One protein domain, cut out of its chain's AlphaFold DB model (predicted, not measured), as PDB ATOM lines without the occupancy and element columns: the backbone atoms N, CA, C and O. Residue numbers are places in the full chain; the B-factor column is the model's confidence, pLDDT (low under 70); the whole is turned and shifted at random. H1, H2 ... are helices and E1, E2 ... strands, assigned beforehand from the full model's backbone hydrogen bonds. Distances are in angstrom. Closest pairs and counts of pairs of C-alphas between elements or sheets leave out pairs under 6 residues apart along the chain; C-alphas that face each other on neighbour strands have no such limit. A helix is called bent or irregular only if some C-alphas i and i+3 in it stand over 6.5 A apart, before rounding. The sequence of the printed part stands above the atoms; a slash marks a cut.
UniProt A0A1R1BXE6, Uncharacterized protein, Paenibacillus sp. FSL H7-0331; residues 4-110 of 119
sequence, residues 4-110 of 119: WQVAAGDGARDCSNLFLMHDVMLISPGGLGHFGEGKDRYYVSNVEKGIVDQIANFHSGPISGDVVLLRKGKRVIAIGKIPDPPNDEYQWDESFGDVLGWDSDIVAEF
ATOM      1  N   TRP A   4     237.825 232.031 199.684       91.06
ATOM      2  CA  TRP A   4     238.682 231.637 198.577       91.06
ATOM      3  C   TRP A   4     239.960 232.467 198.581       91.06
ATOM      4  O   TRP A   4     239.995 233.578 199.112       91.06
ATOM      5  N   GLN A   5     241.035 231.931 198.012       90.62
ATOM      6  CA  GLN A   5     242.324 232.614 197.971       90.62
ATOM      7  C   GLN A   5     242.930 232.485 196.582       90.62
ATOM      8  O   GLN A   5     242.995 231.386 196.038       90.62
ATOM      9  N   VAL A   6     243.406 233.610 196.056       88.94
ATOM     10  CA  VAL A   6     244.098 233.699 194.772       88.94
ATOM     11  C   VAL A   6     245.440 234.388 194.994       88.94
ATOM     12  O   VAL A   6     245.557 235.342 195.771       88.94
ATOM     13  N   ALA A   7     246.481 233.870 194.352       88.88
ATOM     14  CA  ALA A   7     247.817 234.437 194.430       88.88
ATOM     15  C   ALA A   7     247.993 235.543 193.376       88.88
ATOM     16  O   ALA A   7     247.622 235.384 192.218       88.88
ATOM     17  N   ALA A   8     248.594 236.662 193.770       89.25
ATOM     18  CA  ALA A   8     248.943 237.790 192.911       89.25
ATOM     19  C   ALA A   8     250.260 237.540 192.149       89.25
ATOM     20  O   ALA A   8     251.180 238.359 192.193       89.25
ATOM     21  N   GLY A   9     250.363 236.381 191.499       83.19
ATOM     22  CA  GLY A   9     251.611 235.842 190.960       83.19
ATOM     23  C   GLY A   9     252.289 234.853 191.912       83.19
ATOM     24  O   GLY A   9     251.724 234.440 192.927       83.19
ATOM     25  N   ASP A  10     253.507 234.452 191.570       79.81
ATOM     26  CA  ASP A  10     254.284 233.440 192.282       79.81
ATOM     27  C   ASP A  10     255.582 234.015 192.879       79.81
ATOM     28  O   ASP A  10     255.737 235.221 193.046       79.81
ATOM     29  N   GLY A  11     256.536 233.160 193.262       76.00
ATOM     30  CA  GLY A  11     257.811 233.625 193.822       76.00
ATOM     31  C   GLY A  11     258.664 234.445 192.846       76.00
ATOM     32  O   GLY A  11     259.520 235.208 193.289       76.00
ATOM     33  N   ALA A  12     258.434 234.299 191.539       79.44
ATOM     34  CA  ALA A  12     259.197 234.964 190.490       79.44
ATOM     35  C   ALA A  12     258.499 236.219 189.939       79.44
ATOM     36  O   ALA A  12     259.152 237.028 189.280       79.44
ATOM     37  N   ARG A  13     257.196 236.399 190.192       77.38
ATOM     38  CA  ARG A  13     256.382 237.466 189.594       77.38
ATOM     39  C   ARG A  13     255.445 238.126 190.584       77.38
ATOM     40  O   ARG A  13     254.892 237.493 191.473       77.38
ATOM     41  N   ASP A  14     255.202 239.408 190.349       88.12
ATOM     42  CA  ASP A  14     254.249 240.195 191.113       88.12
ATOM     43  C   ASP A  14     253.221 240.851 190.192       88.12
ATOM     44  O   ASP A  14     253.494 241.882 189.581       88.12
ATOM     45  N   CYS A  15     252.022 240.273 190.139       86.12
ATOM     46  CA  CYS A  15     250.890 240.823 189.393       86.12
ATOM     47  C   CYS A  15     249.977 241.686 190.274       86.12
ATOM     48  O   CYS A  15     248.929 242.129 189.815       86.12
ATOM     49  N   SER A  16     250.362 241.959 191.529       89.44
ATOM     50  CA  SER A  16     249.518 242.674 192.498       89.44
ATOM     51  C   SER A  16     249.016 244.009 191.963       89.44
ATOM     52  O   SER A  16     247.826 244.291 192.036       89.44
ATOM     53  N   ASN A  17     249.917 244.828 191.413       90.12
ATOM     54  CA  ASN A  17     249.542 246.142 190.898       90.12
ATOM     55  C   ASN A  17     248.618 246.025 189.685       90.12
ATOM     56  O   ASN A  17     247.647 246.765 189.609       90.12
ATOM     57  N   LEU A  18     248.891 245.093 188.766       84.81
ATOM     58  CA  LEU A  18     248.049 244.864 187.591       84.81
ATOM     59  C   LEU A  18     246.627 244.477 188.019       84.81
ATOM     60  O   LEU A  18     245.660 245.117 187.621       84.81
ATOM     61  N   PHE A  19     246.514 243.494 188.906       86.75
ATOM     62  CA  PHE A  19     245.239 243.006 189.426       86.75
ATOM     63  C   PHE A  19     244.454 244.094 190.163       86.75
ATOM     64  O   PHE A  19     243.260 244.247 189.937       86.75
ATOM     65  N   LEU A  20     245.125 244.913 190.979       87.94
ATOM     66  CA  LEU A  20     244.481 246.014 191.702       87.94
ATOM     67  C   LEU A  20     244.060 247.174 190.792       87.94
ATOM     68  O   LEU A  20     243.029 247.790 191.037       87.94
ATOM     69  N   MET A  21     244.848 247.500 189.763       87.12
ATOM     70  CA  MET A  21     244.510 248.580 188.827       87.12
ATOM     71  C   MET A  21     243.301 248.234 187.958       87.12
ATOM     72  O   MET A  21     242.521 249.124 187.627       87.12
ATOM     73  N   HIS A  22     243.167 246.961 187.586       82.19
ATOM     74  CA  HIS A  22     242.120 246.485 186.685       82.19
ATOM     75  C   HIS A  22     240.966 245.778 187.398       82.19
ATOM     76  O   HIS A  22     240.018 245.389 186.732       82.19
ATOM     77  N   ASP A  23     241.019 245.652 188.723       82.44
ATOM     78  CA  ASP A  23     239.980 245.025 189.547       82.44
ATOM     79  C   ASP A  23     239.687 243.557 189.177       82.44
ATOM     80  O   ASP A  23     238.547 243.098 189.186       82.44
ATOM     81  N   VAL A  24     240.747 242.812 188.849       79.94
ATOM     82  CA  VAL A  24     240.679 241.411 188.402       79.94
ATOM     83  C   VAL A  24     241.584 240.513 189.235       79.94
ATOM     84  O   VAL A  24     242.630 240.940 189.726       79.94
ATOM     85  N   MET A  25     241.228 239.234 189.356       81.38
ATOM     86  CA  MET A  25     242.146 238.178 189.797       81.38
ATOM     87  C   MET A  25     242.189 237.063 188.765       81.38
ATOM     88  O   MET A  25     241.148 236.752 188.194       81.38
ATOM     89  N   LEU A  26     243.365 236.450 188.586       79.25
ATOM     90  CA  LEU A  26     243.560 235.374 187.619       79.25
ATOM     91  C   LEU A  26     243.797 234.006 188.264       79.25
ATOM     92  O   LEU A  26     244.522 233.899 189.255       79.25
ATOM     93  N   ILE A  27     243.229 232.956 187.668       78.75
ATOM     94  CA  ILE A  27     243.565 231.553 187.960       78.75
ATOM     95  C   ILE A  27     244.091 230.896 186.678       78.75
ATOM     96  O   ILE A  27     243.608 231.149 185.578       78.75
ATOM     97  N   SER A  28     245.129 230.082 186.831       71.31
ATOM     98  CA  SER A  28     245.922 229.485 185.753       71.31
ATOM     99  C   SER A  28     245.883 227.952 185.812       71.31
ATOM    100  O   SER A  28     245.663 227.412 186.903       71.31
ATOM    101  N   PRO A  29     246.244 227.241 184.725       70.44
ATOM    102  CA  PRO A  29     246.652 227.753 183.410       70.44
ATOM    103  C   PRO A  29     245.488 228.120 182.493       70.44
ATOM    104  O   PRO A  29     244.356 227.715 182.738       70.44
ATOM    105  N   GLY A  30     245.825 228.839 181.422       63.03
ATOM    106  CA  GLY A  30     244.901 229.282 180.387       63.03
ATOM    107  C   GLY A  30     245.198 228.924 178.930       63.03
ATOM    108  O   GLY A  30     244.356 229.018 178.050       63.03
ATOM    109  N   GLY A  31     246.332 228.305 178.640       66.94
ATOM    110  CA  GLY A  31     246.608 227.806 177.285       66.94
ATOM    111  C   GLY A  31     245.688 226.656 176.842       66.94
ATOM    112  O   GLY A  31     245.861 226.101 175.760       66.94
ATOM    113  N   LEU A  32     244.743 226.236 177.690       73.06
ATOM    114  CA  LEU A  32     243.886 225.068 177.497       73.06
ATOM    115  C   LEU A  32     242.421 225.430 177.189       73.06
ATOM    116  O   LEU A  32     241.645 224.537 176.819       73.06
ATOM    117  N   GLY A  33     242.065 226.719 177.265       74.38
ATOM    118  CA  GLY A  33     240.737 227.252 176.967       74.38
ATOM    119  C   GLY A  33     239.717 227.042 178.089       74.38
ATOM    120  O   GLY A  33     240.036 226.537 179.166       74.38
ATOM    121  N   HIS A  34     238.454 227.394 177.829       79.38
ATOM    122  CA  HIS A  34     237.387 227.377 178.832       79.38
ATOM    123  C   HIS A  34     237.258 226.017 179.545       79.38
ATOM    124  O   HIS A  34     236.927 224.999 178.928       79.38
ATOM    125  N   PHE A  35     237.436 225.996 180.875       79.69
ATOM    126  CA  PHE A  35     237.421 224.749 181.654       79.69
ATOM    127  C   PHE A  35     236.129 223.943 181.448       79.69
ATOM    128  O   PHE A  35     236.187 222.744 181.195       79.69
ATOM    129  N   GLY A  36     234.960 224.592 181.491       79.38
ATOM    130  CA  GLY A  36     233.656 223.955 181.259       79.38
ATOM    131  C   GLY A  36     233.496 223.239 179.907       79.38
ATOM    132  O   GLY A  36     232.799 222.228 179.855       79.38
ATOM    133  N   GLU A  37     234.170 223.702 178.851       79.31
ATOM    134  CA  GLU A  37     234.060 223.157 177.487       79.31
ATOM    135  C   GLU A  37     235.169 222.146 177.163       79.31
ATOM    136  O   GLU A  37     235.043 221.337 176.245       79.31
ATOM    137  N   GLY A  38     236.267 222.184 177.922       72.25
ATOM    138  CA  GLY A  38     237.505 221.477 177.611       72.25
ATOM    139  C   GLY A  38     238.125 220.723 178.782       72.25
ATOM    140  O   GLY A  38     239.338 220.538 178.766       72.25
ATOM    141  N   LYS A  39     237.347 220.281 179.784       74.69
ATOM    142  CA  LYS A  39     237.867 219.617 181.006       74.69
ATOM    143  C   LYS A  39     238.903 218.535 180.713       74.69
ATOM    144  O   LYS A  39     239.959 218.518 181.339       74.69
ATOM    145  N   ASP A  40     238.641 217.673 179.735       80.19
ATOM    146  CA  ASP A  40     239.545 216.573 179.386       80.19
ATOM    147  C   ASP A  40     240.926 217.072 178.943       80.19
ATOM    148  O   ASP A  40     241.927 216.441 179.269       80.19
ATOM    149  N   ARG A  41     241.007 218.246 178.295       81.31
ATOM    150  CA  ARG A  41     242.277 218.872 177.883       81.31
ATOM    151  C   ARG A  41     243.157 219.196 179.084       81.31
ATOM    152  O   ARG A  41     244.361 218.988 179.016       81.31
ATOM    153  N   TYR A  42     242.556 219.635 180.189       76.75
ATOM    154  CA  TYR A  42     243.274 219.889 181.437       76.75
ATOM    155  C   TYR A  42     243.848 218.598 182.023       76.75
ATOM    156  O   TYR A  42     245.021 218.573 182.386       76.75
ATOM    157  N   TYR A  43     243.081 217.505 182.033       75.50
ATOM    158  CA  TYR A  43     243.525 216.229 182.609       75.50
ATOM    159  C   TYR A  43     244.529 215.448 181.749       75.50
ATOM    160  O   TYR A  43     245.282 214.646 182.297       75.50
ATOM    161  N   VAL A  44     244.552 215.656 180.426       78.06
ATOM    162  CA  VAL A  44     245.526 215.015 179.513       78.06
ATOM    163  C   VAL A  44     246.747 215.889 179.208       78.06
ATOM    164  O   VAL A  44     247.672 215.436 178.536       78.06
ATOM    165  N   SER A  45     246.755 217.138 179.675       76.75
ATOM    166  CA  SER A  45     247.911 218.029 179.572       76.75
ATOM    167  C   SER A  45     249.008 217.665 180.583       76.75
ATOM    168  O   SER A  45     248.787 216.914 181.529       76.75
ATOM    169  N   ASN A  46     250.199 218.254 180.427       80.44
ATOM    170  CA  ASN A  46     251.288 218.140 181.410       80.44
ATOM    171  C   ASN A  46     251.093 219.045 182.644       80.44
ATOM    172  O   ASN A  46     252.039 219.272 183.400       80.44
ATOM    173  N   VAL A  47     249.898 219.607 182.838       80.12
ATOM    174  CA  VAL A  47     249.578 220.430 184.005       80.12
ATOM    175  C   VAL A  47     249.474 219.534 185.229       80.12
ATOM    176  O   VAL A  47     248.884 218.454 185.196       80.12
ATOM    177  N   GLU A  48     250.056 219.980 186.339       83.81
ATOM    178  CA  GLU A  48     249.993 219.235 187.589       83.81
ATOM    179  C   GLU A  48     248.536 219.041 188.031       83.81
ATOM    180  O   GLU A  48     247.757 219.995 188.095       83.81
ATOM    181  N   LYS A  49     248.170 217.808 188.397       85.00
ATOM    182  CA  LYS A  49     246.803 217.459 188.809       85.00
ATOM    183  C   LYS A  49     246.251 218.386 189.898       85.00
ATOM    184  O   LYS A  49     245.089 218.771 189.829       85.00
ATOM    185  N   GLY A  50     247.077 218.782 190.869       84.50
ATOM    186  CA  GLY A  50     246.660 219.696 191.937       84.50
ATOM    187  C   GLY A  50     246.193 221.064 191.424       84.50
ATOM    188  O   GLY A  50     245.258 221.636 191.979       84.50
ATOM    189  N   ILE A  51     246.785 221.556 190.332       81.94
ATOM    190  CA  ILE A  51     246.386 222.809 189.680       81.94
ATOM    191  C   ILE A  51     245.047 222.624 188.957       81.94
ATOM    192  O   ILE A  51     244.153 223.458 189.089       81.94
ATOM    193  N   VAL A  52     244.871 221.502 188.250       84.12
ATOM    194  CA  VAL A  52     243.599 221.169 187.587       84.12
ATOM    195  C   VAL A  52     242.462 221.052 188.605       84.12
ATOM    196  O   VAL A  52     241.395 221.631 188.408       84.12
ATOM    197  N   ASP A  53     242.703 220.370 189.727       86.50
ATOM    198  CA  ASP A  53     241.730 220.236 190.813       86.50
ATOM    199  C   ASP A  53     241.399 221.608 191.434       86.50
ATOM    200  O   ASP A  53     240.248 221.875 191.779       86.50
ATOM    201  N   GLN A  54     242.377 222.513 191.554       84.25
ATOM    202  CA  GLN A  54     242.144 223.879 192.031       84.25
ATOM    203  C   GLN A  54     241.243 224.675 191.078       84.25
ATOM    204  O   GLN A  54     240.297 225.310 191.546       84.25
ATOM    205  N   ILE A  55     241.495 224.617 189.766       82.44
ATOM    206  CA  ILE A  55     240.634 225.254 188.758       82.44
ATOM    207  C   ILE A  55     239.232 224.667 188.814       82.44
ATOM    208  O   ILE A  55     238.265 225.417 188.878       82.44
ATOM    209  N   ALA A  56     239.109 223.339 188.842       85.31
ATOM    210  CA  ALA A  56     237.817 222.668 188.917       85.31
ATOM    211  C   ALA A  56     237.022 223.135 190.145       85.31
ATOM    212  O   ALA A  56     235.847 223.496 190.040       85.31
ATOM    213  N   ASN A  57     237.690 223.195 191.299       86.50
ATOM    214  CA  ASN A  57     237.097 223.663 192.542       86.50
ATOM    215  C   ASN A  57     236.697 225.138 192.480       86.50
ATOM    216  O   ASN A  57     235.652 225.482 193.017       86.50
ATOM    217  N   PHE A  58     237.482 226.009 191.844       84.81
ATOM    218  CA  PHE A  58     237.123 227.422 191.722       84.81
ATOM    219  C   PHE A  58     236.088 227.687 190.620       84.81
ATOM    220  O   PHE A  58     235.311 228.620 190.728       84.81
ATOM    221  N   HIS A  59     236.018 226.863 189.579       83.50
ATOM    222  CA  HIS A  59     235.029 227.007 188.513       83.50
ATOM    223  C   HIS A  59     233.608 226.707 189.012       83.50
ATOM    224  O   HIS A  59     232.675 227.429 188.691       83.50
ATOM    225  N   SER A  60     233.413 225.618 189.767       83.88
ATOM    226  CA  SER A  60     232.075 225.198 190.231       83.88
ATOM    227  C   SER A  60     231.809 225.438 191.713       83.88
ATOM    228  O   SER A  60     230.729 225.136 192.211       83.88
ATOM    229  N   GLY A  61     232.826 225.864 192.455       85.75
ATOM    230  CA  GLY A  61     232.757 225.975 193.903       85.75
ATOM    231  C   GLY A  61     232.151 227.280 194.393       85.75
ATOM    232  O   GLY A  61     231.222 227.178 195.192       85.75
ATOM    233  N   PRO A  62     232.683 228.463 194.026       86.81
ATOM    234  CA  PRO A  62     232.244 229.756 194.531       86.81
ATOM    235  C   PRO A  62     230.746 229.963 194.345       86.81
ATOM    236  O   PRO A  62     230.159 229.523 193.364       86.81
ATOM    237  N   ILE A  63     230.134 230.615 195.327       85.75
ATOM    238  CA  ILE A  63     228.729 231.018 195.279       85.75
ATOM    239  C   ILE A  63     228.611 232.469 195.717       85.75
ATOM    240  O   ILE A  63     229.458 232.964 196.470       85.75
ATOM    241  N   SER A  64     227.518 233.105 195.307       86.00
ATOM    242  CA  SER A  64     227.104 234.427 195.767       86.00
ATOM    243  C   SER A  64     227.332 234.625 197.270       86.00
ATOM    244  O   SER A  64     226.888 233.838 198.113       86.00
ATOM    245  N   GLY A  65     228.062 235.682 197.620       85.50
ATOM    246  CA  GLY A  65     228.369 236.018 199.005       85.50
ATOM    247  C   GLY A  65     229.617 235.389 199.616       85.50
ATOM    248  O   GLY A  65     230.000 235.794 200.716       85.50
ATOM    249  N   ASP A  66     230.281 234.454 198.933       88.31
ATOM    250  CA  ASP A  66     231.609 234.001 199.341       88.31
ATOM    251  C   ASP A  66     232.646 235.136 199.218       88.31
ATOM    252  O   ASP A  66     232.494 236.077 198.440       88.31
ATOM    253  N   VAL A  67     233.716 235.057 200.011       88.00
ATOM    254  CA  VAL A  67     234.799 236.054 200.037       88.00
ATOM    255  C   VAL A  67     235.989 235.535 199.242       88.00
ATOM    256  O   VAL A  67     236.339 234.363 199.368       88.00
ATOM    257  N   VAL A  68     236.660 236.401 198.483       88.88
ATOM    258  CA  VAL A  68     237.897 236.075 197.757       88.88
ATOM    259  C   VAL A  68     239.034 236.963 198.254       88.88
ATOM    260  O   VAL A  68     238.923 238.185 198.270       88.88
ATOM    261  N   LEU A  69     240.143 236.359 198.676       91.69
ATOM    262  CA  LEU A  69     241.347 237.071 199.104       91.69
ATOM    263  C   LEU A  69     242.382 237.071 197.984       91.69
ATOM    264  O   LEU A  69     242.814 236.000 197.558       91.69
ATOM    265  N   LEU A  70     242.870 238.253 197.604       91.00
ATOM    266  CA  LEU A  70     244.069 238.366 196.780       91.00
ATOM    267  C   LEU A  70     245.305 238.439 197.676       91.00
ATOM    268  O   LEU A  70     245.378 239.276 198.586       91.00
ATOM    269  N   ARG A  71     246.292 237.574 197.430       92.50
ATOM    270  CA  ARG A  71     247.488 237.459 198.273       92.50
ATOM    271  C   ARG A  71     248.781 237.637 197.498       92.50
ATOM    272  O   ARG A  71     249.000 236.972 196.496       92.50
ATOM    273  N   LYS A  72     249.706 238.417 198.058       91.19
ATOM    274  CA  LYS A  72     251.124 238.396 197.680       91.19
ATOM    275  C   LYS A  72     251.906 237.637 198.749       91.19
ATOM    276  O   LYS A  72     252.150 238.155 199.846       91.19
ATOM    277  N   GLY A  73     252.247 236.383 198.459       88.75
ATOM    278  CA  GLY A  73     252.776 235.456 199.459       88.75
ATOM    279  C   GLY A  73     251.824 235.338 200.656       88.75
ATOM    280  O   GLY A  73     250.643 235.029 200.515       88.75
ATOM    281  N   LYS A  74     252.313 235.631 201.866       90.50
ATOM    282  CA  LYS A  74     251.487 235.572 203.086       90.50
ATOM    283  C   LYS A  74     250.622 236.816 203.312       90.50
ATOM    284  O   LYS A  74     249.740 236.762 204.167       90.50
ATOM    285  N   ARG A  75     250.821 237.908 202.574       93.44
ATOM    286  CA  ARG A  75     250.102 239.171 202.789       93.44
ATOM    287  C   ARG A  75     248.820 239.219 201.962       93.44
ATOM    288  O   ARG A  75     248.883 239.045 200.749       93.44
ATOM    289  N   VAL A  76     247.687 239.498 202.603       94.12
ATOM    290  CA  VAL A  76     246.439 239.860 201.911       94.12
ATOM    291  C   VAL A  76     246.569 241.298 201.423       94.12
ATOM    292  O   VAL A  76     246.930 242.176 202.205       94.12
ATOM    293  N   ILE A  77     246.326 241.519 200.136       93.12
ATOM    294  CA  ILE A  77     246.436 242.837 199.498       93.12
ATOM    295  C   ILE A  77     245.088 243.362 198.995       93.12
ATOM    296  O   ILE A  77     244.956 244.563 198.792       93.12
ATOM    297  N   ALA A  78     244.095 242.482 198.839       89.75
ATOM    298  CA  ALA A  78     242.733 242.827 198.450       89.75
ATOM    299  C   ALA A  78     241.743 241.784 199.001       89.75
ATOM    300  O   ALA A  78     242.100 240.614 199.165       89.75
ATOM    301  N   ILE A  79     240.507 242.205 199.280       88.50
ATOM    302  CA  ILE A  79     239.383 241.350 199.693       88.50
ATOM    303  C   ILE A  79     238.165 241.675 198.834       88.50
ATOM    304  O   ILE A  79     237.709 242.814 198.840       88.50
ATOM    305  N   GLY A  80     237.665 240.676 198.116       84.38
ATOM    306  CA  GLY A  80     236.504 240.767 197.243       84.38
ATOM    307  C   GLY A  80     235.377 239.880 197.742       84.38
ATOM    308  O   GLY A  80     235.553 239.065 198.652       84.38
ATOM    309  N   LYS A  81     234.210 240.030 197.126       84.75
ATOM    310  CA  LYS A  81     233.023 239.231 197.409       84.75
ATOM    311  C   LYS A  81     232.458 238.750 196.080       84.75
ATOM    312  O   LYS A  81     232.306 239.570 195.179       84.75
ATOM    313  N   ILE A  82     232.145 237.460 195.982       83.56
ATOM    314  CA  ILE A  82     231.408 236.927 194.836       83.56
ATOM    315  C   ILE A  82     230.050 237.646 194.801       83.56
ATOM    316  O   ILE A  82     229.352 237.638 195.829       83.56
ATOM    317  N   PRO A  83     229.711 238.333 193.696       79.44
ATOM    318  CA  PRO A  83     228.481 239.113 193.598       79.44
ATOM    319  C   PRO A  83     227.251 238.200 193.665       79.44
ATOM    320  O   PRO A  83     227.376 236.983 193.614       79.44
ATOM    321  N   ASP A  84     226.067 238.790 193.820       80.62
ATOM    322  CA  ASP A  84     224.805 238.054 193.718       80.62
ATOM    323  C   ASP A  84     224.452 237.780 192.233       80.62
ATOM    324  O   ASP A  84     224.970 238.467 191.337       80.62
ATOM    325  N   PRO A  85     223.547 236.828 191.930       73.31
ATOM    326  CA  PRO A  85     223.196 236.493 190.554       73.31
ATOM    327  C   PRO A  85     222.571 237.694 189.821       73.31
ATOM    328  O   PRO A  85     221.916 238.535 190.448       73.31
ATOM    329  N   PRO A  86     222.726 237.796 188.488       68.25
ATOM    330  CA  PRO A  86     223.303 236.795 187.583       68.25
ATOM    331  C   PRO A  86     224.821 236.940 187.383       68.25
ATOM    332  O   PRO A  86     225.366 236.374 186.444       68.25
ATOM    333  N   ASN A  87     225.504 237.763 188.182       66.38
ATOM    334  CA  ASN A  87     226.925 238.052 187.968       66.38
ATOM    335  C   ASN A  87     227.844 237.108 188.761       66.38
ATOM    336  O   ASN A  87     229.046 237.335 188.797       66.38
ATOM    337  N   ASP A  88     227.303 236.081 189.422       64.94
ATOM    338  CA  ASP A  88     228.050 235.169 190.295       64.94
ATOM    339  C   ASP A  88     228.763 234.035 189.549       64.94
ATOM    340  O   ASP A  88     229.290 233.108 190.166       64.94
ATOM    341  N   GLU A  89     228.795 234.117 188.223       64.25
ATOM    342  CA  GLU A  89     229.396 233.113 187.362       64.25
ATOM    343  C   GLU A  89     230.890 233.367 187.140       64.25
ATOM    344  O   GLU A  89     231.362 234.498 186.999       64.25
ATOM    345  N   TYR A  90     231.635 232.267 187.072       68.19
ATOM    346  CA  TYR A  90     232.980 232.230 186.514       68.19
ATOM    347  C   TYR A  90     232.981 232.846 185.106       68.19
ATOM    348  O   TYR A  90     232.130 232.505 184.284       68.19
ATOM    349  N   GLN A  91     233.958 233.708 184.814       70.56
ATOM    350  CA  GLN A  91     234.147 234.267 183.478       70.56
ATOM    351  C   GLN A  91     235.503 233.852 182.915       70.56
ATOM    352  O   GLN A  91     236.547 234.002 183.556       70.56
ATOM    353  N   TRP A  92     235.456 233.330 181.695       67.06
ATOM    354  CA  TRP A  92     236.613 233.058 180.856       67.06
ATOM    355  C   TRP A  92     236.638 234.076 179.723       67.06
ATOM    356  O   TRP A  92     235.604 234.328 179.103       67.06
ATOM    357  N   ASP A  93     237.810 234.637 179.460       70.31
ATOM    358  CA  ASP A  93     238.031 235.607 178.394       70.31
ATOM    359  C   ASP A  93     239.427 235.375 177.812       70.31
ATOM    360  O   ASP A  93     240.435 235.434 178.524       70.31
ATOM    361  N   GLU A  94     239.473 235.094 176.511       69.69
ATOM    362  CA  GLU A  94     240.702 234.791 175.773       69.69
ATOM    363  C   GLU A  94     241.730 235.929 175.807       69.69
ATOM    364  O   GLU A  94     242.926 235.680 175.666       69.69
ATOM    365  N   SER A  95     241.301 237.169 176.066       69.88
ATOM    366  CA  SER A  95     242.185 238.334 176.201       69.88
ATOM    367  C   SER A  95     243.150 238.203 177.381       69.88
ATOM    368  O   SER A  95     244.187 238.870 177.404       69.88
ATOM    369  N   PHE A  96     242.827 237.351 178.362       69.00
ATOM    370  CA  PHE A  96     243.712 237.042 179.485       69.00
ATOM    371  C   PHE A  96     244.619 235.832 179.230       69.00
ATOM    372  O   PHE A  96     245.582 235.645 179.976       69.00
ATOM    373  N   GLY A  97     244.383 235.088 178.145       58.22
ATOM    374  CA  GLY A  97     245.088 233.854 177.809       58.22
ATOM    375  C   GLY A  97     246.594 234.016 177.599       58.22
ATOM    376  O   GLY A  97     247.295 233.018 177.605       58.22
ATOM    377  N   ASP A  98     247.117 235.238 177.457       61.50
ATOM    378  CA  ASP A  98     248.559 235.517 177.469       61.50
ATOM    379  C   ASP A  98     248.894 236.832 178.205       61.50
ATOM    380  O   ASP A  98     249.347 237.829 177.629       61.50
ATOM    381  N   VAL A  99     248.662 236.873 179.519       59.28
ATOM    382  CA  VAL A  99     248.990 238.059 180.330       59.28
ATOM    383  C   VAL A  99     250.467 238.036 180.708       59.28
ATOM    384  O   VAL A  99     250.849 237.463 181.722       59.28
ATOM    385  N   LEU A 100     251.303 238.745 179.942       53.50
ATOM    386  CA  LEU A 100     252.759 238.856 180.158       53.50
ATOM    387  C   LEU A 100     253.544 237.557 179.865       53.50
ATOM    388  O   LEU A 100     254.515 237.252 180.565       53.50
ATOM    389  N   GLY A 101     253.170 236.805 178.827       53.97
ATOM    390  CA  GLY A 101     253.798 235.522 178.484       53.97
ATOM    391  C   GLY A 101     253.188 234.338 179.242       53.97
ATOM    392  O   GLY A 101     253.879 233.338 179.451       53.97
ATOM    393  N   TRP A 102     251.965 234.501 179.764       52.88
ATOM    394  CA  TRP A 102     251.278 233.574 180.662       52.88
ATOM    395  C   TRP A 102     249.898 233.197 180.156       52.88
ATOM    396  O   TRP A 102     248.944 233.951 180.323       52.88
ATOM    397  N   ASP A 103     249.814 231.947 179.726       54.03
ATOM    398  CA  ASP A 103     248.631 231.097 179.693       54.03
ATOM    399  C   ASP A 103     247.825 231.201 181.011       54.03
ATOM    400  O   ASP A 103     248.048 230.413 181.935       54.03
ATOM    401  N   SER A 104     246.893 232.158 181.143       51.41
ATOM    402  CA  SER A 104     246.039 232.379 182.334       51.41
ATOM    403  C   SER A 104     244.591 232.677 181.931       51.41
ATOM    404  O   SER A 104     244.364 233.593 181.171       51.41
ATOM    405  N   ASP A 105     243.589 231.972 182.462       59.09
ATOM    406  CA  ASP A 105     242.275 231.928 181.776       59.09
ATOM    407  C   ASP A 105     241.054 232.328 182.589       59.09
ATOM    408  O   ASP A 105     239.921 232.125 182.159       59.09
ATOM    409  N   ILE A 106     241.226 232.835 183.799       51.06
ATOM    410  CA  ILE A 106     240.099 232.843 184.732       51.06
ATOM    411  C   ILE A 106     240.014 234.177 185.418       51.06
ATOM    412  O   ILE A 106     240.858 234.451 186.256       51.06
ATOM    413  N   VAL A 107     238.984 234.965 185.132       50.00
ATOM    414  CA  VAL A 107     238.745 236.235 185.816       50.00
ATOM    415  C   VAL A 107     237.794 236.003 186.988       50.00
ATOM    416  O   VAL A 107     236.700 235.466 186.824       50.00
ATOM    417  N   ALA A 108     238.197 236.430 188.185       47.38
ATOM    418  CA  ALA A 108     237.279 236.627 189.306       47.38
ATOM    419  C   ALA A 108     237.047 238.131 189.535       47.38
ATOM    420  O   ALA A 108     238.011 238.889 189.673       47.38
ATOM    421  N   GLU A 109     235.771 238.539 189.575       53.81
ATOM    422  CA  GLU A 109     235.317 239.919 189.808       53.81
ATOM    423  C   GLU A 109     235.632 240.390 191.238       53.81
ATOM    424  O   GLU A 109     235.569 239.622 192.207       53.81
ATOM    425  N   PHE A 110     235.928 241.682 191.391       46.66
ATOM    426  CA  PHE A 110     236.136 242.328 192.680       46.66
ATOM    427  C   PHE A 110     235.192 243.531 192.855       46.66
ATOM    428  O   PHE A 110     234.867 244.246 191.916       46.66
TER     429      PHE A 110
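AT A GLANCE: This is residues 4 to 110 of the 119 residues of an uncharacterized protein of Paenibacillus sp. FSL H7-0331 (UniProt A0A1R1BXE6). What is the shape? A small sandwich sets the three-stranded sheet E1, E3, E4 partly face to face with the short pair E2 and E5, whose strands cross those of the first sheet at 73 degrees. The helical hairpin H2 and H3 packs by H3 at one end of E2, with H2 farther out, while the short helix H1 packs on the three-stranded sheet. What is it made of? The printed part has 107 residues, with three named helices and five named strands in the order E1 H1 E2 H2 H3 E3 E4 E5; the class is mixed, helices and strands. The larger sheet, ordered E1 E3 E4, is mixed, and E2 and E5 are antiparallel. How compact is it? It is compact, with a radius of gyration of the C-alphas of 13.2 A and spans of 35 by 34 by 24 A.

HOW THE PARTS SIT: How is the larger sheet joined? E1, residues 4 to 7, is parallel to the inner strand E3, residues 67 to 72, with N 6 and O 69 2.9 A apart, within hydrogen-bond range. E3 forms an antiparallel hairpin with E4, residues 75 to 81, where N 70 and O 78 are 2.9 A apart. H1, residues 16 to 22, is on this sheet at a height of 9.7 A. What faces it? E2, residues 24 to 27, and E5, residues 106 to 109, are antiparallel, with N 108 and O 25 3.0 A apart. The closest C-alphas of E1 and E2 are those of Val 6 and Met 25, 7.0 A. Where are the other helices? H2, residues 35 to 44, and H3, residues 49 to 60, touch as a helical hairpin, closest at the C-alphas of Tyr 42 and Val 52, 6.3 A, with a shallow tilt of 11 degrees, opposite ways. H3 and E5 are near each other, and the closest C-alphas of H3 and E2 are those of Ile 55 and Ile 27, 7.0 A. Every O i to N i+4 pair is within hydrogen-bond range in H1 and H3, and 3 of 6 in H2, which is irregular: C-alphas 37 and 40 are 8.8 A apart.

IN THESE COORDINATES: Where do the strands lie? E1 begins at C-alpha 4, (238.682, 231.637, 198.577), and E5 ends at C-alpha 109, (235.317, 239.919, 189.808). E3 is 16.7 A long and E4 17.9 A. How long are the helices? H1 measures 10.2 A, H2 12.8 A and H3 16.7 A, H3 beginning at C-alpha 49, (246.803, 217.459, 188.809).

THE WHOLE: How far does it reach? The two C-alphas farthest apart are those of Ala 12 and Pro 86, 36.1 A. Is it continuous? The printed part has no cut; the long link is E4 to E5, residues 82 to 105. Where is confidence low? The pLDDT is under 70 at residues 30 to 31, 86 to 90, 92 and 94 to 110, and E5 has a mean of 51.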